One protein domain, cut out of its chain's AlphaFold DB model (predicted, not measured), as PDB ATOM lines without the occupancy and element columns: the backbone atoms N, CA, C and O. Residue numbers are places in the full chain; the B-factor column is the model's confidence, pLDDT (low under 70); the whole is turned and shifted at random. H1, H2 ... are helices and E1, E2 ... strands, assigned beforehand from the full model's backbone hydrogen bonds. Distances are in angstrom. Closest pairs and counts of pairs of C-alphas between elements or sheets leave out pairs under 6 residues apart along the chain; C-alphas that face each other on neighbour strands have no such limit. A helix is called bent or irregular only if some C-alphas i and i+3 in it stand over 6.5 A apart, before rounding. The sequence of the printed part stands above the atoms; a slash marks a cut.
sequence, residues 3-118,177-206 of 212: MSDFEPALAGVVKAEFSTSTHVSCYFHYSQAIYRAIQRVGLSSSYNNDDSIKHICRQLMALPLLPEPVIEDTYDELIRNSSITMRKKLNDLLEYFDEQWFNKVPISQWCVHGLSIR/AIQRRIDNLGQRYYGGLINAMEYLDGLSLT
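What this domain is: This is residues 3 to 118 and 177 to 206 of the 212 residues of the protein "Hypothetical protein" of Rotaria sp. Silwood1 (UniProt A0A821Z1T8). Four long helices, H2, H4, H5 and H6, make the body: H4 joins H2 and H5, which run opposite ways to it, and H6 loosely closes the fourth corner. On the other side of H4 and H5 from H6 lies the hairpin of H8 and H9, whose H9 crosses H4 and H5 at about right angles; H1 is an arm beyond one end of the body, where residues 16 to 21 stick out, and the short H3 sits at the other end. The printed part has 146 residues, with nine named helices and one named strand in the order H1, E1, H2, H3, H4, H5, H6, H7, H8, H9, and its class is mostly helix. It is compact, with a radius of gyration of the C-alphas of 15.5 A, and spans 47 by 38 by 27 A.

Where its parts are: H1 is residues 8 to 17, 14.4 A long, and its C-alpha 8 is at (-31.268, 24.254, 17.676). The strand E1, residues 23 to 25, follows, and then H2, residues 27 to 40, 20.0 A long. The short H3 is residues 44 to 49. H4, residues 51 to 65, is 21.1 A long and begins with C-alpha 51 at (-34.893, -4.109, 1.543). H5, residues 68 to 81, is 20.6 A long, and H6, residues 84 to 104, is 26.3 A long. H7 is residues 107 to 110. After the cut come H8, residues 177 to 190, 20.0 A long, and H9, residues 196 to 204, which ends with C-alpha 204 at (-35.577, -1.284, 13.390). H4, H5 and H6 are irregular: C-alphas 61 and 64 are 7.3 A apart, C-alphas 69 and 72 are 7.5 A apart, and C-alphas 89 and 92 are 8.0 A apart. H6 has a kink of 68 degrees near residue 92.

How they stand to each other: H4 is the hub, touching four helices. With residues 60 to 64 alone it touches H2, at a shallow tilt of 33 degrees, only just short of steep, opposite ways; the closest C-alphas are those of Ser 31 and Met 61, 5.1 A apart. H4 and H5 form a helical hairpin at a shallow tilt of 16 degrees, with the C-alphas of Leu 63 and Ile 71 closest at 6.2 A. H3 and H4 touch only at the corner, where the C-alphas of Tyr 47 and Lys 54 are closest at 4.6 A. H9 touches H4 about perpendicular, at 75 degrees, with the C-alphas of Gln 59 and Ser 204 closest at 4.8 A. H9 also touches H5, about perpendicular at 89 degrees, with the C-alphas of Thr 74 and Met 197 closest at 6.2 A. H8 and H9 form a helical hairpin at a shallow tilt of 2 degrees, with the C-alphas of Leu 185 and Tyr 199 closest at 6.2 A. H6 touches H2 with residues 93 to 97 alone, at a steep tilt of 49 degrees, opposite ways; the closest C-alphas are those of Ile 38 and Leu 93, 6.4 A apart. H6 is close to but not clearly touching H4, the C-alphas of Ile 53 and Met 86 being closest at 7.6 A. H7 is close to but not clearly touching H4, with the C-alphas of Pro 64 and Trp 110 closest at 6.1 A. H1 is apart from H2, for instance; its closest C-alpha pair with E1 is Val 14 and His 23, 7.0 A. E1 pairs with no named strand, but residues 3 to 4 pair with its residues 24 to 25, parallel. Each O i to N i+4 pair is within hydrogen-bond range in H1, H2, H3, H8 and H9; the figures are 9 of 11 in H4, 8 of 10 in H5 and 13 of 17 in H6, and H7 is too short for such a pair.

The domain as a whole: The two C-alphas farthest apart are those of Glu 17 and Thr 85, at 46.9 A. Residues 119 to 176 are not printed, and C-alphas 118 and 177 are 15.3 A apart across this cut, which lies in the link from H7 to H8. The links that are printed whole are tight. The mean pLDDT of the printed part is 94.1, and no printed residue is under 70.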
ATOM      1  N   MET A   3     -39.737  18.061  26.169       88.62
ATOM      2  CA  MET A   3     -39.698  17.457  24.839       88.62
ATOM      3  C   MET A   3     -40.195  18.439  23.793       88.62
ATOM      4  O   MET A   3     -41.286  18.990  23.938       88.62
ATOM      5  N   SER A   4     -39.419  18.617  22.732       87.19
ATOM      6  CA  SER A   4     -39.755  19.534  21.645       87.19
ATOM      7  C   SER A   4     -39.408  18.962  20.281       87.19
ATOM      8  O   SER A   4     -38.858  17.865  20.146       87.19
ATOM      9  N   ASP A   5     -39.714  19.746  19.259       82.88
ATOM     10  CA  ASP A   5     -39.235  19.507  17.909       82.88
ATOM     11  C   ASP A   5     -37.730  19.765  17.840       82.88
ATOM     12  O   ASP A   5     -37.131  20.350  18.751       82.88
ATOM     13  N   PHE A   6     -37.112  19.266  16.772       76.81
ATOM     14  CA  PHE A   6     -35.677  19.391  16.572       76.81
ATOM     15  C   PHE A   6     -35.342  20.780  16.019       76.81
ATOM     16  O   PHE A   6     -35.299  20.982  14.806       76.81
ATOM     17  N   GLU A   7     -35.147  21.739  16.923       77.12
ATOM     18  CA  GLU A   7     -34.819  23.127  16.603       77.12
ATOM     19  C   GLU A   7     -33.647  23.609  17.482       77.12
ATOM     20  O   GLU A   7     -33.805  23.723  18.702       77.12
ATOM     21  N   PRO A   8     -32.461  23.891  16.903       74.75
ATOM     22  CA  PRO A   8     -31.268  24.254  17.676       74.75
ATOM     23  C   PRO A   8     -31.453  25.491  18.560       74.75
ATOM     24  O   PRO A   8     -30.998  25.508  19.702       74.75
ATOM     25  N   ALA A   9     -32.163  26.507  18.057       82.12
ATOM     26  CA  ALA A   9     -32.455  27.720  18.817       82.12
ATOM     27  C   ALA A   9     -33.295  27.412  20.066       82.12
ATOM     28  O   ALA A   9     -32.990  27.891  21.157       82.12
ATOM     29  N   LEU A  10     -34.304  26.546  19.925       83.44
ATOM     30  CA  LEU A  10     -35.151  26.125  21.035       83.44
ATOM     31  C   LEU A  10     -34.359  25.333  22.080       83.44
ATOM     32  O   LEU A  10     -34.525  25.572  23.272       83.44
ATOM     33  N   ALA A  11     -33.465  24.438  21.651       81.88
ATOM     34  CA  ALA A  11     -32.598  23.689  22.563       81.88
ATOM     35  C   ALA A  11     -31.696  24.620  23.391       81.88
ATOM     36  O   ALA A  11     -31.571  24.446  24.606       81.88
ATOM     37  N   GLY A  12     -31.119  25.645  22.752       83.44
ATOM     38  CA  GLY A  12     -30.310  26.663  23.425       83.44
ATOM     39  C   GLY A  12     -31.096  27.431  24.488       83.44
ATOM     40  O   GLY A  12     -30.643  27.534  25.627       83.44
ATOM     41  N   VAL A  13     -32.303  27.895  24.147       88.00
ATOM     42  CA  VAL A  13     -33.189  28.611  25.081       88.00
ATOM     43  C   VAL A  13     -33.629  27.710  26.232       88.00
ATOM     44  O   VAL A  13     -33.558  28.117  27.386       88.00
ATOM     45  N   VAL A  14     -34.033  26.465  25.954       87.69
ATOM     46  CA  VAL A  14     -34.454  25.529  27.007       87.69
ATOM     47  C   VAL A  14     -33.316  25.269  27.992       87.69
ATOM     48  O   VAL A  14     -33.549  25.258  29.196       87.69
ATOM     49  N   LYS A  15     -32.083  25.106  27.506       85.44
ATOM     50  CA  LYS A  15     -30.915  24.904  28.370       85.44
ATOM     51  C   LYS A  15     -30.579  26.143  29.207       85.44
ATOM     52  O   LYS A  15     -30.163  25.987  30.353       85.44
ATOM     53  N   ALA A  16     -30.747  27.340  28.646       90.19
ATOM     54  CA  ALA A  16     -30.489  28.601  29.341       90.19
ATOM     55  C   ALA A  16     -31.528  28.879  30.441       90.19
ATOM     56  O   ALA A  16     -31.156  29.160  31.577       90.19
ATOM     57  N   GLU A  17     -32.816  28.737  30.121       94.31
ATOM     58  CA  GLU A  17     -33.925  29.096  31.018       94.31
ATOM     59  C   GLU A  17     -34.314  27.963  31.983       94.31
ATOM     60  O   GLU A  17     -34.788  28.208  33.091       94.31
ATOM     61  N   PHE A  18     -34.104  26.704  31.588       91.19
ATOM     62  CA  PHE A  18     -34.484  25.515  32.358       91.19
ATOM     63  C   PHE A  18     -33.290  24.579  32.564       91.19
ATOM     64  O   PHE A  18     -33.362  23.385  32.275       91.19
ATOM     65  N   SER A  19     -32.192  25.108  33.107       87.25
ATOM     66  CA  SER A  19     -30.915  24.395  33.283       87.25
ATOM     67  C   SER A  19     -30.998  23.084  34.082       87.25
ATOM     68  O   SER A  19     -30.172  22.194  33.893       87.25
ATOM     69  N   THR A  20     -32.004  22.928  34.946       90.00
ATOM     70  CA  THR A  20     -32.259  21.702  35.728       90.00
ATOM     71  C   THR A  20     -33.092  20.658  34.980       90.00
ATOM     72  O   THR A  20     -33.221  19.520  35.429       90.00
ATOM     73  N   SER A  21     -33.689  21.027  33.845       86.94
ATOM     74  CA  SER A  21     -34.521  20.141  33.040       86.94
ATOM     75  C   SER A  21     -33.716  19.478  31.931       86.94
ATOM     76  O   SER A  21     -33.090  20.137  31.112       86.94
ATOM     77  N   THR A  22     -33.835  18.156  31.815       86.25
ATOM     78  CA  THR A  22     -33.354  17.435  30.630       86.25
ATOM     79  C   THR A  22     -34.194  17.816  29.413       86.25
ATOM     80  O   THR A  22     -35.415  17.609  29.417       86.25
ATOM     81  N   HIS A  23     -33.555  18.353  28.376       89.25
ATOM     82  CA  HIS A  23     -34.159  18.566  27.062       89.25
ATOM     83  C   HIS A  23     -33.921  17.344  26.179       89.25
ATOM     84  O   HIS A  23     -32.791  16.882  26.063       89.25
ATOM     85  N   VAL A  24     -34.987  16.821  25.573       90.19
ATOM     86  CA  VAL A  24     -34.909  15.691  24.642       90.19
ATOM     87  C   VAL A  24     -35.739  16.001  23.407       90.19
ATOM     88  O   VAL A  24     -36.895  16.418  23.485       90.19
ATOM     89  N   SER A  25     -35.163  15.769  22.242       89.38
ATOM     90  CA  SER A  25     -35.834  15.966  20.970       89.38
ATOM     91  C   SER A  25     -36.815  14.833  20.687       89.38
ATOM     92  O   SER A  25     -36.576  13.664  20.984       89.38
ATOM     93  N   CYS A  26     -37.940  15.174  20.072       91.12
ATOM     94  CA  CYS A  26     -38.978  14.221  19.713       91.12
ATOM     95  C   CYS A  26     -38.455  13.144  18.738       91.12
ATOM     96  O   CYS A  26     -37.988  13.450  17.637       91.12
ATOM     97  N   TYR A  27     -38.647  11.865  19.083       93.00
ATOM     98  CA  TYR A  27     -38.267  10.713  18.253       93.00
ATOM     99  C   TYR A  27     -38.915  10.731  16.863       93.00
ATOM    100  O   TYR A  27     -38.320  10.304  15.868       93.00
ATOM    101  N   PHE A  28     -40.151  11.238  16.776       90.56
ATOM    102  CA  PHE A  28     -40.834  11.382  15.495       90.56
ATOM    103  C   PHE A  28     -40.071  12.341  14.579       90.56
ATOM    104  O   PHE A  28     -39.884  12.002  13.409       90.56
ATOM    105  N   HIS A  29     -39.605  13.474  15.110       90.12
ATOM    106  CA  HIS A  29     -38.843  14.477  14.371       90.12
ATOM    107  C   HIS A  29     -37.435  14.003  14.019       90.12
ATOM    108  O   HIS A  29     -37.030  14.185  12.873       90.12
ATOM    109  N   TYR A  30     -36.756  13.298  14.928       93.94
ATOM    110  CA  TYR A  30     -35.489  12.615  14.640       93.94
ATOM    111  C   TYR A  30     -35.607  11.723  13.393       93.94
ATOM    112  O   TYR A  30     -34.937  11.932  12.380       93.94
ATOM    113  N   SER A  31     -36.546  10.771  13.404       94.44
ATOM    114  CA  SER A  31     -36.661   9.835  12.280       94.44
ATOM    115  C   SER A  31     -37.306  10.466  11.034       94.44
ATOM    116  O   SER A  31     -37.078   9.989   9.922       94.44
ATOM    117  N   GLN A  32     -38.031  11.584  11.171       92.75
ATOM    118  CA  GLN A  32     -38.463  12.408  10.034       92.75
ATOM    119  C   GLN A  32     -37.283  13.148   9.381       92.75
ATOM    120  O   GLN A  32     -37.238  13.241   8.155       92.75
ATOM    121  N   ALA A  33     -36.330  13.658  10.164       94.12
ATOM    122  CA  ALA A  33     -35.143  14.340   9.655       94.12
ATOM    123  C   ALA A  33     -34.256  13.387   8.839       94.12
ATOM    124  O   ALA A  33     -33.845  13.736   7.733       94.12
ATOM    125  N   ILE A  34     -34.066  12.150   9.314       96.00
ATOM    126  CA  ILE A  34     -33.377  11.093   8.552       96.00
ATOM    127  C   ILE A  34     -34.137  10.772   7.264       96.00
ATOM    128  O   ILE A  34     -33.537  10.705   6.198       96.00
ATOM    129  N   TYR A  35     -35.467  10.636   7.317       96.06
ATOM    130  CA  TYR A  35     -36.253  10.386   6.105       96.06
ATOM    131  C   TYR A  35     -36.127  11.521   5.076       96.06
ATOM    132  O   TYR A  35     -35.963  11.264   3.886       96.06
ATOM    133  N   ARG A  36     -36.113  12.782   5.524       96.06
ATOM    134  CA  ARG A  36     -35.840  13.937   4.654       96.06
ATOM    135  C   ARG A  36     -34.415  13.925   4.103       96.06
ATOM    136  O   ARG A  36     -34.206  14.375   2.982       96.06
ATOM    137  N   ALA A  37     -33.433  13.445   4.863       97.25
ATOM    138  CA  ALA A  37     -32.070  13.265   4.368       97.25
ATOM    139  C   ALA A  37     -32.019  12.207   3.261       97.25
ATOM    140  O   ALA A  37     -31.543  12.522   2.178       97.25
ATOM    141  N   ILE A  38     -32.635  11.035   3.470       97.38
ATOM    142  CA  ILE A  38     -32.803   9.978   2.452       97.38
ATOM    143  C   ILE A  38     -33.395  10.551   1.158       97.38
ATOM    144  O   ILE A  38     -32.947  10.216   0.063       97.38
ATOM    145  N   GLN A  39     -34.395  11.427   1.271       97.00
ATOM    146  CA  GLN A  39     -34.989  12.090   0.110       97.00
ATOM    147  C   GLN A  39     -34.008  13.034  -0.591       97.00
ATOM    148  O   GLN A  39     -33.888  12.969  -1.814       97.00
ATOM    149  N   ARG A  40     -33.301  13.879   0.169       97.75
ATOM    150  CA  ARG A  40     -32.342  14.863  -0.355       97.75
ATOM    151  C   ARG A  40     -31.152  14.223  -1.065       97.75
ATOM    152  O   ARG A  40     -30.755  14.730  -2.104       97.75
ATOM    153  N   VAL A  41     -30.637  13.105  -0.553       97.62
ATOM    154  CA  VAL A  41     -29.501  12.384  -1.160       97.62
ATOM    155  C   VAL A  41     -29.922  11.426  -2.285       97.62
ATOM    156  O   VAL A  41     -29.158  10.566  -2.705       97.62
ATOM    157  N   GLY A  42     -31.170  11.505  -2.762       96.56
ATOM    158  CA  GLY A  42     -31.644  10.705  -3.898       96.56
ATOM    159  C   GLY A  42     -31.957   9.232  -3.592       96.56
ATOM    160  O   GLY A  42     -32.365   8.494  -4.486       96.56
ATOM    161  N   LEU A  43     -31.882   8.793  -2.332       96.50
ATOM    162  CA  LEU A  43     -32.111   7.397  -1.930       96.50
ATOM    163  C   LEU A  43     -33.593   6.999  -1.834       96.50
ATOM    164  O   LEU A  43     -33.909   5.873  -1.454       96.50
ATOM    165  N   SER A  44     -34.528   7.879  -2.204       95.62
ATOM    166  CA  SER A  44     -35.973   7.614  -2.104       95.62
ATOM    167  C   SER A  44     -36.416   6.338  -2.824       95.62
ATOM    168  O   SER A  44     -37.240   5.595  -2.291       95.62
ATOM    169  N   SER A  45     -35.919   6.086  -4.041       95.31
ATOM    170  CA  SER A  45     -36.288   4.879  -4.796       95.31
ATOM    171  C   SER A  45     -35.729   3.630  -4.116       95.31
ATOM    172  O   SER A  45     -36.479   2.710  -3.793       95.31
ATOM    173  N   SER A  46     -34.436   3.644  -3.796       95.25
ATOM    174  CA  SER A  46     -33.747   2.551  -3.110       95.25
ATOM    175  C   SER A  46     -34.371   2.222  -1.755       95.25
ATOM    176  O   SER A  46     -34.668   1.069  -1.489       95.25
ATOM    177  N   TYR A  47     -34.697   3.220  -0.935       94.69
ATOM    178  CA  TYR A  47     -35.369   3.009   0.351       94.69
ATOM    179  C   TYR A  47     -36.733   2.305   0.224       94.69
ATOM    180  O   TYR A  47     -37.182   1.635   1.155       94.69
ATOM    181  N   ASN A  48     -37.429   2.462  -0.906       92.81
ATOM    182  CA  ASN A  48     -38.727   1.822  -1.120       92.81
ATOM    183  C   ASN A  48     -38.624   0.434  -1.766       92.81
ATOM    184  O   ASN A  48     -39.530  -0.370  -1.545       92.81
ATOM    185  N   ASN A  49     -37.561   0.174  -2.533       94.38
ATOM    186  CA  ASN A  49     -37.450  -0.985  -3.424       94.38
ATOM    187  C   ASN A  49     -36.292  -1.946  -3.082       94.38
ATOM    188  O   ASN A  49     -36.271  -3.058  -3.594       94.38
ATOM    189  N   ASP A  50     -35.340  -1.537  -2.241       95.31
ATOM    190  CA  ASP A  50     -34.206  -2.344  -1.780       95.31
ATOM    191  C   ASP A  50     -34.333  -2.550  -0.265       95.31
ATOM    192  O   ASP A  50     -34.149  -1.623   0.533       95.31
ATOM    193  N   ASP A  51     -34.674  -3.776   0.137       94.56
ATOM    194  CA  ASP A  51     -34.893  -4.109   1.543       94.56
ATOM    195  C   ASP A  51     -33.623  -3.969   2.389       94.56
ATOM    196  O   ASP A  51     -33.731  -3.622   3.563       94.56
ATOM    197  N   SER A  52     -32.429  -4.133   1.810       94.62
ATOM    198  CA  SER A  52     -31.167  -3.972   2.543       94.62
ATOM    199  C   SER A  52     -30.893  -2.498   2.852       94.62
ATOM    200  O   SER A  52     -30.580  -2.143   3.989       94.62
ATOM    201  N   ILE A  53     -31.092  -1.610   1.871       95.06
ATOM    202  CA  ILE A  53     -30.964  -0.153   2.072       95.06
ATOM    203  C   ILE A  53     -32.014   0.343   3.060       95.06
ATOM    204  O   ILE A  53     -31.722   1.114   3.976       95.06
ATOM    205  N   LYS A  54     -33.252  -0.117   2.895       95.75
ATOM    206  CA  LYS A  54     -34.350   0.214   3.798       95.75
ATOM    207  C   LYS A  54     -34.077  -0.261   5.219       95.75
ATOM    208  O   LYS A  54     -34.426   0.451   6.159       95.75
ATOM    209  N   HIS A  55     -33.478  -1.437   5.374       96.12
ATOM    210  CA  HIS A  55     -33.127  -1.997   6.668       96.12
ATOM    211  C   HIS A  55     -32.107  -1.117   7.402       96.12
ATOM    212  O   HIS A  55     -32.424  -0.636   8.489       96.12
ATOM    213  N   ILE A  56     -30.984  -0.769   6.763       97.06
ATOM    214  CA  ILE A  56     -29.968   0.121   7.360       97.06
ATOM    215  C   ILE A  56     -30.567   1.488   7.698       97.06
ATOM    216  O   ILE A  56     -30.421   1.975   8.817       97.06
ATOM    217  N   CYS A  57     -31.344   2.083   6.786       97.19
ATOM    218  CA  CYS A  57     -32.043   3.342   7.059       97.19
ATOM    219  C   CYS A  57     -32.942   3.259   8.307       97.19
ATOM    220  O   CYS A  57     -33.059   4.224   9.061       97.19
ATOM    221  N   ARG A  58     -33.600   2.116   8.536       97.44
ATOM    222  CA  ARG A  58     -34.443   1.894   9.720       97.44
ATOM    223  C   ARG A  58     -33.625   1.630  10.978       97.44
ATOM    224  O   ARG A  58     -34.087   2.019  12.045       97.44
ATOM    225  N   GLN A  59     -32.447   1.019  10.871       98.25
ATOM    226  CA  GLN A  59     -31.506   0.896  11.986       98.25
ATOM    227  C   GLN A  59     -31.016   2.284  12.421       98.25
ATOM    228  O   GLN A  59     -31.158   2.621  13.591       98.25
ATOM    229  N   LEU A  60     -30.624   3.160  11.485       98.12
ATOM    230  CA  LEU A  60     -30.290   4.562  11.794       98.12
ATOM    231  C   LEU A  60     -31.444   5.293  12.502       98.12
ATOM    232  O   LEU A  60     -31.245   6.022  13.474       98.12
ATOM    233  N   MET A  61     -32.684   5.067  12.053       97.69
ATOM    234  CA  MET A  61     -33.877   5.627  12.703       97.69
ATOM    235  C   MET A  61     -34.155   5.043  14.094       97.69
ATOM    236  O   MET A  61     -34.873   5.681  14.858       97.69
ATOM    237  N   ALA A  62     -33.636   3.857  14.413       97.88
ATOM    238  CA  ALA A  62     -33.882   3.139  15.659       97.88
ATOM    239  C   ALA A  62     -32.797   3.350  16.728       97.88
ATOM    240  O   ALA A  62     -33.073   3.065  17.890       97.88
ATOM    241  N   LEU A  63     -31.626   3.898  16.376       98.31
ATOM    242  CA  LEU A  63     -30.539   4.209  17.321       98.31
ATOM    243  C   LEU A  63     -30.993   4.935  18.606       98.31
ATOM    244  O   LEU A  63     -30.588   4.497  19.678       98.31
ATOM    245  N   PRO A  64     -31.903   5.936  18.576       96.94
ATOM    246  CA  PRO A  64     -32.401   6.591  19.792       96.94
ATOM    247  C   PRO A  64     -33.068   5.673  20.821       96.94
ATOM    248  O   PRO A  64     -33.342   6.095  21.942       96.94
ATOM    249  N   LEU A  65     -33.473   4.473  20.403       97.06
ATOM    250  CA  LEU A  65     -34.151   3.495  21.246       97.06
ATOM    251  C   LEU A  65     -33.160   2.555  21.945       97.06
ATOM    252  O   LEU A  65     -33.595   1.799  22.815       97.06
ATOM    253  N   LEU A  66     -31.873   2.594  21.590       98.12
ATOM    254  CA  LEU A  66     -30.806   1.903  22.309       98.12
ATOM    255  C   LEU A  66     -30.379   2.692  23.557       98.12
ATOM    256  O   LEU A  66     -30.548   3.911  23.594       98.12
ATOM    257  N   PRO A  67     -29.801   2.027  24.572       97.88
ATOM    258  CA  PRO A  67     -29.185   2.715  25.700       97.88
ATOM    259  C   PRO A  67     -28.061   3.637  25.217       97.88
ATOM    260  O   PRO A  67     -27.235   3.225  24.410       97.88
ATOM    261  N   GLU A  68     -28.009   4.862  25.742       97.56
ATOM    262  CA  GLU A  68     -27.040   5.885  25.314       97.56
ATOM    263  C   GLU A  68     -25.581   5.395  25.256       97.56
ATOM    264  O   GLU A  68     -24.951   5.617  24.222       97.56
ATOM    265  N   PRO A  69     -25.053   4.660  26.260       97.81
ATOM    266  CA  PRO A  69     -23.645   4.262  26.267       97.81
ATOM    267  C   PRO A  69     -23.221   3.331  25.129       97.81
ATOM    268  O   PRO A  69     -22.029   3.184  24.904       97.81
ATOM    269  N   VAL A  70     -24.163   2.673  24.445       98.19
ATOM    270  CA  VAL A  70     -23.846   1.692  23.391       98.19
ATOM    271  C   VAL A  70     -24.167   2.191  21.986       98.19
ATOM    272  O   VAL A  70     -23.933   1.470  21.020       98.19
ATOM    273  N   ILE A  71     -24.734   3.393  21.845       98.56
ATOM    274  CA  ILE A  71     -25.202   3.913  20.553       98.56
ATOM    275  C   ILE A  71     -24.056   4.045  19.548       98.56
ATOM    276  O   ILE A  71     -24.201   3.580  18.420       98.56
ATOM    277  N   GLU A  72     -22.948   4.663  19.955       98.25
ATOM    278  CA  GLU A  72     -21.802   4.934  19.079       98.25
ATOM    279  C   GLU A  72     -21.115   3.629  18.652       98.25
ATOM    280  O   GLU A  72     -21.027   3.346  17.460       98.25
ATOM    281  N   ASP A  73     -20.803   2.747  19.607       98.44
ATOM    282  CA  ASP A  73     -20.214   1.431  19.321       98.44
ATOM    283  C   ASP A  73     -21.091   0.574  18.391       98.44
ATOM    284  O   ASP A  73     -20.587  -0.086  17.474       98.44
ATOM    285  N   THR A  74     -22.414   0.592  18.601       98.62
ATOM    286  CA  THR A  74     -23.365  -0.165  17.768       98.62
ATOM    287  C   THR A  74     -23.487   0.447  16.372       98.62
ATOM    288  O   THR A  74     -23.631  -0.283  15.389       98.62
ATOM    289  N   TYR A  75     -23.427   1.776  16.254       98.62
ATOM    290  CA  TYR A  75     -23.382   2.451  14.958       98.62
ATOM    291  C   TYR A  75     -22.117   2.069  14.188       98.62
ATOM    292  O   TYR A  75     -22.209   1.623  13.043       98.62
ATOM    293  N   ASP A  76     -20.951   2.135  14.824       98.25
ATOM    294  CA  ASP A  76     -19.698   1.758  14.180       98.25
ATOM    295  C   ASP A  76     -19.701   0.287  13.749       98.25
ATOM    296  O   ASP A  76     -19.236  -0.050  12.657       98.25
ATOM    297  N   GLU A  77     -20.257  -0.607  14.572       98.38
ATOM    298  CA  GLU A  77     -20.422  -2.017  14.219       98.38
ATOM    299  C   GLU A  77     -21.353  -2.206  13.014       98.38
ATOM    300  O   GLU A  77     -21.016  -2.952  12.090       98.38
ATOM    301  N   LEU A  78     -22.476  -1.484  12.961       97.88
ATOM    302  CA  LEU A  78     -23.381  -1.472  11.810       97.88
ATOM    303  C   LEU A  78     -22.651  -1.067  10.519       97.88
ATOM    304  O   LEU A  78     -22.827  -1.710   9.475       97.88
ATOM    305  N   ILE A  79     -21.817  -0.025  10.573       97.00
ATOM    306  CA  ILE A  79     -21.054   0.436   9.408       97.00
ATOM    307  C   ILE A  79     -19.964  -0.574   9.033       97.00
ATOM    308  O   ILE A  79     -19.822  -0.897   7.851       97.00
ATOM    309  N   ARG A  80     -19.233  -1.136  10.005       96.81
ATOM    310  CA  ARG A  80     -18.216  -2.178   9.760       96.81
ATOM    311  C   ARG A  80     -18.807  -3.436   9.123       96.81
ATOM    312  O   ARG A  80     -18.211  -3.970   8.188       96.81
ATOM    313  N   ASN A  81     -19.983  -3.866   9.577       95.44
ATOM    314  CA  ASN A  81     -20.681  -5.047   9.059       95.44
ATOM    315  C   ASN A  81     -21.330  -4.798   7.684       95.44
ATOM    316  O   ASN A  81     -21.702  -5.743   6.984       95.44
ATOM    317  N   SER A  82     -21.447  -3.537   7.257       95.00
ATOM    318  CA  SER A  82     -21.983  -3.175   5.946       95.00
ATOM    319  C   SER A  82     -20.948  -3.366   4.829       95.00
ATOM    320  O   SER A  82     -19.815  -2.877   4.888       95.00
ATOM    321  N   SER A  83     -21.359  -4.027   3.739       95.44
ATOM    322  CA  SER A  83     -20.484  -4.255   2.581       95.44
ATOM    323  C   SER A  83     -19.962  -2.942   1.983       95.44
ATOM    324  O   SER A  83     -20.623  -1.903   2.039       95.44
ATOM    325  N   ILE A  84     -18.783  -2.980   1.353       95.00
ATOM    326  CA  ILE A  84     -18.169  -1.798   0.716       95.00
ATOM    327  C   ILE A  84     -19.134  -1.154  -0.290       95.00
ATOM    328  O   ILE A  84     -19.284   0.065  -0.321       95.00
ATOM    329  N   THR A  85     -19.825  -1.968  -1.091       95.25
ATOM    330  CA  THR A  85     -20.820  -1.491  -2.059       95.25
ATOM    331  C   THR A  85     -21.991  -0.793  -1.371       95.25
ATOM    332  O   THR A  85     -22.457   0.232  -1.863       95.25
ATOM    333  N   MET A  86     -22.456  -1.314  -0.232       94.88
ATOM    334  CA  MET A  86     -23.537  -0.700   0.537       94.88
ATOM    335  C   MET A  86     -23.108   0.642   1.130       94.88
ATOM    336  O   MET A  86     -23.811   1.635   0.956       94.88
ATOM    337  N   ARG A  87     -21.920   0.701   1.744       94.50
ATOM    338  CA  ARG A  87     -21.356   1.947   2.281       94.50
ATOM    339  C   ARG A  87     -21.207   3.015   1.202       94.50
ATOM    340  O   ARG A  87     -21.628   4.142   1.417       94.50
ATOM    341  N   LYS A  88     -20.723   2.650   0.007       96.06
ATOM    342  CA  LYS A  88     -20.650   3.573  -1.139       96.06
ATOM    343  C   LYS A  88     -22.021   4.110  -1.557       96.06
ATOM    344  O   LYS A  88     -22.137   5.293  -1.840       96.06
ATOM    345  N   LYS A  89     -23.058   3.265  -1.582       96.25
ATOM    346  CA  LYS A  89     -24.430   3.702  -1.904       96.25
ATOM    347  C   LYS A  89     -25.021   4.632  -0.842       96.25
ATOM    348  O   LYS A  89     -25.838   5.479  -1.179       96.25
ATOM    349  N   LEU A  90     -24.654   4.440   0.424       96.94
ATOM    350  CA  LEU A  90     -25.173   5.205   1.557       96.94
ATOM    351  C   LEU A  90     -24.292   6.400   1.944       96.94
ATOM    352  O   LEU A  90     -24.660   7.100   2.880       96.94
ATOM    353  N   ASN A  91     -23.172   6.635   1.253       97.44
ATOM    354  CA  ASN A  91     -22.125   7.577   1.656       97.44
ATOM    355  C   ASN A  91     -22.678   8.936   2.105       97.44
ATOM    356  O   ASN A  91     -22.499   9.317   3.253       97.44
ATOM    357  N   ASP A  92     -23.448   9.599   1.244       98.25
ATOM    358  CA  ASP A  92     -23.969  10.944   1.516       98.25
ATOM    359  C   ASP A  92     -24.982  10.963   2.674       98.25
ATOM    360  O   ASP A  92     -25.145  11.967   3.370       98.25
ATOM    361  N   LEU A  93     -25.691   9.847   2.900       98.44
ATOM    362  CA  LEU A  93     -26.581   9.705   4.050       98.44
ATOM    363  C   LEU A  93     -25.789   9.524   5.347       98.44
ATOM    364  O   LEU A  93     -26.194  10.086   6.362       98.44
ATOM    365  N   LEU A  94     -24.715   8.732   5.314       98.12
ATOM    366  CA  LEU A  94     -23.848   8.481   6.466       98.12
ATOM    367  C   LEU A  94     -23.066   9.741   6.842       98.12
ATOM    368  O   LEU A  94     -23.093  10.127   8.001       98.12
ATOM    369  N   GLU A  95     -22.521  10.466   5.864       98.25
ATOM    370  CA  GLU A  95     -21.863  11.757   6.088       98.25
ATOM    371  C   GLU A  95     -22.825  12.773   6.720       98.25
ATOM    372  O   GLU A  95     -22.498  13.422   7.713       98.25
ATOM    373  N   TYR A  96     -24.063  12.864   6.214       98.00
ATOM    374  CA  TYR A  96     -25.106  13.647   6.876       98.00
ATOM    375  C   TYR A  96     -25.361  13.163   8.309       98.00
ATOM    376  O   TYR A  96     -25.595  13.982   9.197       98.00
ATOM    377  N   PHE A  97     -25.395  11.848   8.528       97.75
ATOM    378  CA  PHE A  97     -25.721  11.280   9.825       97.75
ATOM    379  C   PHE A  97     -24.647  11.628  10.860       97.75
ATOM    380  O   PHE A  97     -24.995  12.174  11.906       97.75
ATOM    381  N   ASP A  98     -23.377  11.408  10.530       97.62
ATOM    382  CA  ASP A  98     -22.224  11.716  11.380       97.62
ATOM    383  C   ASP A  98     -22.186  13.202  11.739       97.62
ATOM    384  O   ASP A  98     -22.181  13.587  12.914       97.62
ATOM    385  N   GLU A  99     -22.296  14.059  10.724       96.75
ATOM    386  CA  GLU A  99     -22.268  15.507  10.896       96.75
ATOM    387  C   GLU A  99     -23.393  16.039  11.785       96.75
ATOM    388  O   GLU A  99     -23.199  16.991  12.542       96.75
ATOM    389  N   GLN A 100     -24.600  15.483  11.682       94.38
ATOM    390  CA  GLN A 100     -25.741  15.997  12.441       94.38
ATOM    391  C   GLN A 100     -25.889  15.353  13.817       94.38
ATOM    392  O   GLN A 100     -26.199  16.061  14.774       94.38
ATOM    393  N   TRP A 101     -25.704  14.037  13.922       95.25
ATOM    394  CA  TRP A 101     -26.099  13.265  15.104       95.25
ATOM    395  C   TRP A 101     -24.939  12.879  16.017       95.25
ATOM    396  O   TRP A 101     -25.201  12.575  17.179       95.25
ATOM    397  N   PHE A 102     -23.693  12.952  15.539       95.50
ATOM    398  CA  PHE A 102     -22.504  12.762  16.375       95.50
ATOM    399  C   PHE A 102     -21.715  14.065  16.568       95.50
ATOM    400  O   PHE A 102     -21.313  14.364  17.690       95.50
ATOM    401  N   ASN A 103     -21.583  14.907  15.534       94.50
ATOM    402  CA  ASN A 103     -20.774  16.133  15.633       94.50
ATOM    403  C   ASN A 103     -21.544  17.343  16.191       94.50
ATOM    404  O   ASN A 103     -21.009  18.108  16.995       94.50
ATOM    405  N   LYS A 104     -22.790  17.565  15.752       91.38
ATOM    406  CA  LYS A 104     -23.549  18.789  16.094       91.38
ATOM    407  C   LYS A 104     -24.442  18.655  17.311       91.38
ATOM    408  O   LYS A 104     -24.656  19.650  18.005       91.38
ATOM    409  N   VAL A 105     -25.013  17.476  17.541       89.38
ATOM    410  CA  VAL A 105     -26.026  17.281  18.580       89.38
ATOM    411  C   VAL A 105     -25.624  16.149  19.521       89.38
ATOM    412  O   VAL A 105     -25.430  15.032  19.052       89.38
ATOM    413  N   PRO A 106     -25.555  16.402  20.842       91.62
ATOM    414  CA  PRO A 106     -25.232  15.367  21.818       91.62
ATOM    415  C   PRO A 106     -26.219  14.196  21.779       91.62
ATOM    416  O   PRO A 106     -27.429  14.416  21.673       91.62
ATOM    417  N   ILE A 107     -25.719  12.970  21.964       94.75
ATOM    418  CA  ILE A 107     -26.541  11.747  21.981       94.75
ATOM    419  C   ILE A 107     -27.672  11.847  23.012       94.75
ATOM    420  O   ILE A 107     -28.827  11.584  22.675       94.75
ATOM    421  N   SER A 108     -27.390  12.333  24.222       92.31
ATOM    422  CA  SER A 108     -28.396  12.583  25.269       92.31
ATOM    423  C   SER A 108     -29.584  13.452  24.829       92.31
ATOM    424  O   SER A 108     -30.678  13.320  25.377       92.31
ATOM    425  N   GLN A 109     -29.414  14.322  23.827       91.25
ATOM    426  CA  GLN A 109     -30.483  15.189  23.329       91.25
ATOM    427  C   GLN A 109     -31.416  14.473  22.343       91.25
ATOM    428  O   GLN A 109     -32.547  14.921  22.141       91.25
ATOM    429  N   TRP A 110     -30.986  13.383  21.706       93.56
ATOM    430  CA  TRP A 110     -31.812  12.630  20.757       93.56
ATOM    431  C   TRP A 110     -32.075  11.182  21.175       93.56
ATOM    432  O   TRP A 110     -32.951  10.550  20.588       93.56
ATOM    433  N   CYS A 111     -31.409  10.680  22.213       95.50
ATOM    434  CA  CYS A 111     -31.706   9.408  22.854       95.50
ATOM    435  C   CYS A 111     -33.047   9.474  23.602       95.50
ATOM    436  O   CYS A 111     -33.314  10.379  24.391       95.50
ATOM    437  N   VAL A 112     -33.912   8.490  23.355       94.88
ATOM    438  CA  VAL A 112     -35.241   8.371  23.980       94.88
ATOM    439  C   VAL A 112     -35.437   7.030  24.692       94.88
ATOM    440  O   VAL A 112     -36.568   6.651  25.036       94.88
ATOM    441  N   HIS A 113     -34.350   6.288  24.895       94.75
ATOM    442  CA  HIS A 113     -34.358   5.030  25.621       94.75
ATOM    443  C   HIS A 113     -34.850   5.227  27.060       94.75
ATOM    444  O   HIS A 113     -34.566   6.231  27.705       94.75
ATOM    445  N   GLY A 114     -35.658   4.289  27.553       90.50
ATOM    446  CA  GLY A 114     -36.243   4.361  28.897       90.50
ATOM    447  C   GLY A 114     -37.325   5.437  29.097       90.50
ATOM    448  O   GLY A 114     -38.042   5.393  30.095       90.50
ATOM    449  N   LEU A 115     -37.528   6.364  28.152       90.25
ATOM    450  CA  LEU A 115     -38.545   7.408  28.296       90.25
ATOM    451  C   LEU A 115     -39.963   6.859  28.087       90.25
ATOM    452  O   LEU A 115     -40.235   6.096  27.151       90.25
ATOM    453  N   SER A 116     -40.892   7.303  28.940       82.75
ATOM    454  CA  SER A 116     -42.325   6.975  28.869       82.75
ATOM    455  C   SER A 116     -43.073   7.771  27.789       82.75
ATOM    456  O   SER A 116     -44.103   7.323  27.269       82.75
ATOM    457  N   ILE A 117     -42.534   8.939  27.424       84.00
ATOM    458  CA  ILE A 117     -42.991   9.811  26.343       84.00
ATOM    459  C   ILE A 117     -41.802  10.033  25.412       84.00
ATOM    460  O   ILE A 117     -40.774  10.546  25.838       84.00
ATOM    461  N   ARG A 118     -41.951   9.632  24.146       88.12
ATOM    462  CA  ARG A 118     -40.905   9.741  23.109       88.12
ATOM    463  C   ARG A 118     -41.280  10.699  21.982       88.12
ATOM    464  O   ARG A 118     -40.463  10.968  21.110       88.12
ATOM    465  N   ALA A 177     -48.988  -2.369  21.240       91.06
ATOM    466  CA  ALA A 177     -48.241  -3.486  20.666       91.06
ATOM    467  C   ALA A 177     -46.783  -3.117  20.343       91.06
ATOM    468  O   ALA A 177     -45.873  -3.882  20.657       91.06
ATOM    469  N   ILE A 178     -46.550  -1.930  19.768       89.88
ATOM    470  CA  ILE A 178     -45.192  -1.420  19.516       89.88
ATOM    471  C   ILE A 178     -44.432  -1.251  20.831       89.88
ATOM    472  O   ILE A 178     -43.293  -1.701  20.923       89.88
ATOM    473  N   GLN A 179     -45.061  -0.656  21.853       90.69
ATOM    474  CA  GLN A 179     -44.408  -0.462  23.144       90.69
ATOM    475  C   GLN A 179     -44.014  -1.798  23.779       90.69
ATOM    476  O   GLN A 179     -42.851  -1.972  24.121       90.69
ATOM    477  N   ARG A 180     -44.929  -2.775  23.806       93.12
ATOM    478  CA  ARG A 180     -44.646  -4.131  24.304       93.12
ATOM    479  C   ARG A 180     -43.469  -4.788  23.585       93.12
ATOM    480  O   ARG A 180     -42.679  -5.474  24.221       93.12
ATOM    481  N   ARG A 181     -43.346  -4.591  22.268       94.44
ATOM    482  CA  ARG A 181     -42.225  -5.135  21.493       94.44
ATOM    483  C   ARG A 181     -40.898  -4.476  21.870       94.44
ATOM    484  O   ARG A 181     -39.915  -5.188  22.029       94.44
ATOM    485  N   ILE A 182     -40.879  -3.153  22.029       94.75
ATOM    486  CA  ILE A 182     -39.693  -2.415  22.495       94.75
ATOM    487  C   ILE A 182     -39.295  -2.889  23.899       94.75
ATOM    488  O   ILE A 182     -38.119  -3.160  24.130       94.75
ATOM    489  N   ASP A 183     -40.267  -3.055  24.799       95.06
ATOM    490  CA  ASP A 183     -40.031  -3.506  26.175       95.06
ATOM    491  C   ASP A 183     -39.466  -4.932  26.212       95.06
ATOM    492  O   ASP A 183     -38.486  -5.190  26.903       95.06
ATOM    493  N   ASN A 184     -40.032  -5.854  25.424       96.81
ATOM    494  CA  ASN A 184     -39.543  -7.232  25.334       96.81
ATOM    495  C   ASN A 184     -38.108  -7.304  24.788       96.81
ATOM    496  O   ASN A 184     -37.283  -8.039  25.326       96.81
ATOM    497  N   LEU A 185     -37.800  -6.528  23.745       97.75
ATOM    498  CA  LEU A 185     -36.443  -6.447  23.205       97.75
ATOM    499  C   LEU A 185     -35.461  -5.891  24.247       97.75
ATOM    500  O   LEU A 185     -34.391  -6.462  24.428       97.75
ATOM    501  N   GLY A 186     -35.859  -4.850  24.985       97.31
ATOM    502  CA  GLY A 186     -35.064  -4.309  26.087       97.31
ATOM    503  C   GLY A 186     -34.806  -5.346  27.182       97.31
ATOM    504  O   GLY A 186     -33.666  -5.526  27.590       97.31
ATOM    505  N   GLN A 187     -35.831  -6.092  27.607       97.62
ATOM    506  CA  GLN A 187     -35.679  -7.170  28.594       97.62
ATOM    507  C   GLN A 187     -34.702  -8.254  28.130       97.62
ATOM    508  O   GLN A 187     -33.877  -8.711  28.916       97.62
ATOM    509  N   ARG A 188     -34.767  -8.655  26.855       98.25
ATOM    510  CA  ARG A 188     -33.837  -9.641  26.289       98.25
ATOM    511  C   ARG A 188     -32.404  -9.114  26.250       98.25
ATOM    512  O   ARG A 188     -31.495  -9.867  26.580       98.25
ATOM    513  N   TYR A 189     -32.215  -7.848  25.884       98.38
ATOM    514  CA  TYR A 189     -30.900  -7.210  25.852       98.38
ATOM    515  C   TYR A 189     -30.290  -7.106  27.255       98.38
ATOM    516  O   TYR A 189     -29.205  -7.624  27.499       98.38
ATOM    517  N   TYR A 190     -31.024  -6.539  28.218       97.94
ATOM    518  CA  TYR A 190     -30.555  -6.415  29.602       97.94
ATOM    519  C   TYR A 190     -30.402  -7.764  30.321       97.94
ATOM    520  O   TYR A 190     -29.615  -7.874  31.255       97.94
ATOM    521  N   GLY A 191     -31.124  -8.798  29.879       97.81
ATOM    522  CA  GLY A 191     -30.953 -10.177  30.337       97.81
ATOM    523  C   GLY A 191     -29.792 -10.932  29.674       97.81
ATOM    524  O   GLY A 191     -29.618 -12.112  29.964       97.81
ATOM    525  N   GLY A 192     -29.035 -10.301  28.768       97.69
ATOM    526  CA  GLY A 192     -27.905 -10.920  28.065       97.69
ATOM    527  C   GLY A 192     -28.295 -11.959  27.006       97.69
ATOM    528  O   GLY A 192     -27.445 -12.721  26.559       97.69
ATOM    529  N   LEU A 193     -29.572 -12.015  26.604       98.19
ATOM    530  CA  LEU A 193     -30.077 -12.974  25.611       98.19
ATOM    531  C   LEU A 193     -29.843 -12.529  24.165       98.19
ATOM    532  O   LEU A 193     -29.964 -13.354  23.261       98.19
ATOM    533  N   ILE A 194     -29.621 -11.232  23.946       98.44
ATOM    534  CA  ILE A 194     -29.293 -10.645  22.644       98.44
ATOM    535  C   ILE A 194     -28.225  -9.564  22.824       98.44
ATOM    536  O   ILE A 194     -28.203  -8.881  23.850       98.44
ATOM    537  N   ASN A 195     -27.368  -9.386  21.824       98.25
ATOM    538  CA  ASN A 195     -26.375  -8.312  21.791       98.25
ATOM    539  C   ASN A 195     -26.977  -6.980  21.284       98.25
ATOM    540  O   ASN A 195     -28.164  -6.889  20.959       98.25
ATOM    541  N   ALA A 196     -26.163  -5.921  21.236       98.19
ATOM    542  CA  ALA A 196     -26.623  -4.587  20.845       98.19
ATOM    543  C   ALA A 196     -27.062  -4.506  19.369       98.19
ATOM    544  O   ALA A 196     -28.068  -3.859  19.069       98.19
ATOM    545  N   MET A 197     -26.384  -5.217  18.463       98.31
ATOM    546  CA  MET A 197     -26.764  -5.294  17.048       98.31
ATOM    547  C   MET A 197     -28.094  -6.024  16.840       98.31
ATOM    548  O   MET A 197     -28.947  -5.546  16.093       98.31
ATOM    549  N   GLU A 198     -28.318  -7.140  17.534       98.25
ATOM    550  CA  GLU A 198     -29.593  -7.870  17.524       98.25
ATOM    551  C   GLU A 198     -30.724  -7.038  18.145       98.25
ATOM    552  O   GLU A 198     -31.869  -7.069  17.679       98.25
ATOM    553  N   TYR A 199     -30.412  -6.248  19.178       98.50
ATOM    554  CA  TYR A 199     -31.364  -5.307  19.754       98.50
ATOM    555  C   TYR A 199     -31.740  -4.216  18.741       98.50
ATOM    556  O   TYR A 199     -32.930  -3.971  18.512       98.50
ATOM    557  N   LEU A 200     -30.749  -3.612  18.079       98.62
ATOM    558  CA  LEU A 200     -30.950  -2.604  17.039       98.62
ATOM    559  C   LEU A 200     -31.765  -3.150  15.861       98.62
ATOM    560  O   LEU A 200     -32.705  -2.491  15.406       98.62
ATOM    561  N   ASP A 201     -31.452  -4.360  15.400       97.75
ATOM    562  CA  ASP A 201     -32.198  -5.061  14.354       97.75
ATOM    563  C   ASP A 201     -33.679  -5.209  14.743       97.75
ATOM    564  O   ASP A 201     -34.578  -4.730  14.038       97.75
ATOM    565  N   GLY A 202     -33.950  -5.733  15.942       97.56
ATOM    566  CA  GLY A 202     -35.307  -5.865  16.469       97.56
ATOM    567  C   GLY A 202     -36.053  -4.530  16.584       97.56
ATOM    568  O   GLY A 202     -37.243  -4.451  16.242       97.56
ATOM    569  N   LEU A 203     -35.371  -3.471  17.032       97.50
ATOM    570  CA  LEU A 203     -35.927  -2.121  17.148       97.50
ATOM    571  C   LEU A 203     -36.221  -1.507  15.775       97.50
ATOM    572  O   LEU A 203     -37.265  -0.865  15.611       97.50
ATOM    573  N   SER A 204     -35.384  -1.762  14.766       96.75
ATOM    574  CA  SER A 204     -35.577  -1.284  13.390       96.75
ATOM    575  C   SER A 204     -36.924  -1.730  12.811       96.75
ATOM    576  O   SER A 204     -37.570  -1.002  12.051       96.75
ATOM    577  N   LEU A 205     -37.428  -2.895  13.223       94.19
ATOM    578  CA  LEU A 205     -38.719  -3.440  12.802       94.19
ATOM    579  C   LEU A 205     -39.911  -2.718  13.453       94.19
ATOM    580  O   LEU A 205     -41.029  -2.784  12.942       94.19
ATOM    581  N   THR A 206     -39.683  -1.972  14.535       92.44
ATOM    582  CA  THR A 206     -40.714  -1.164  15.213       92.44
ATOM    583  C   THR A 206     -40.901   0.221  14.588       92.44
ATOM    584  O   THR A 206     -41.946   0.848  14.782       92.44
TER     585      THR A 206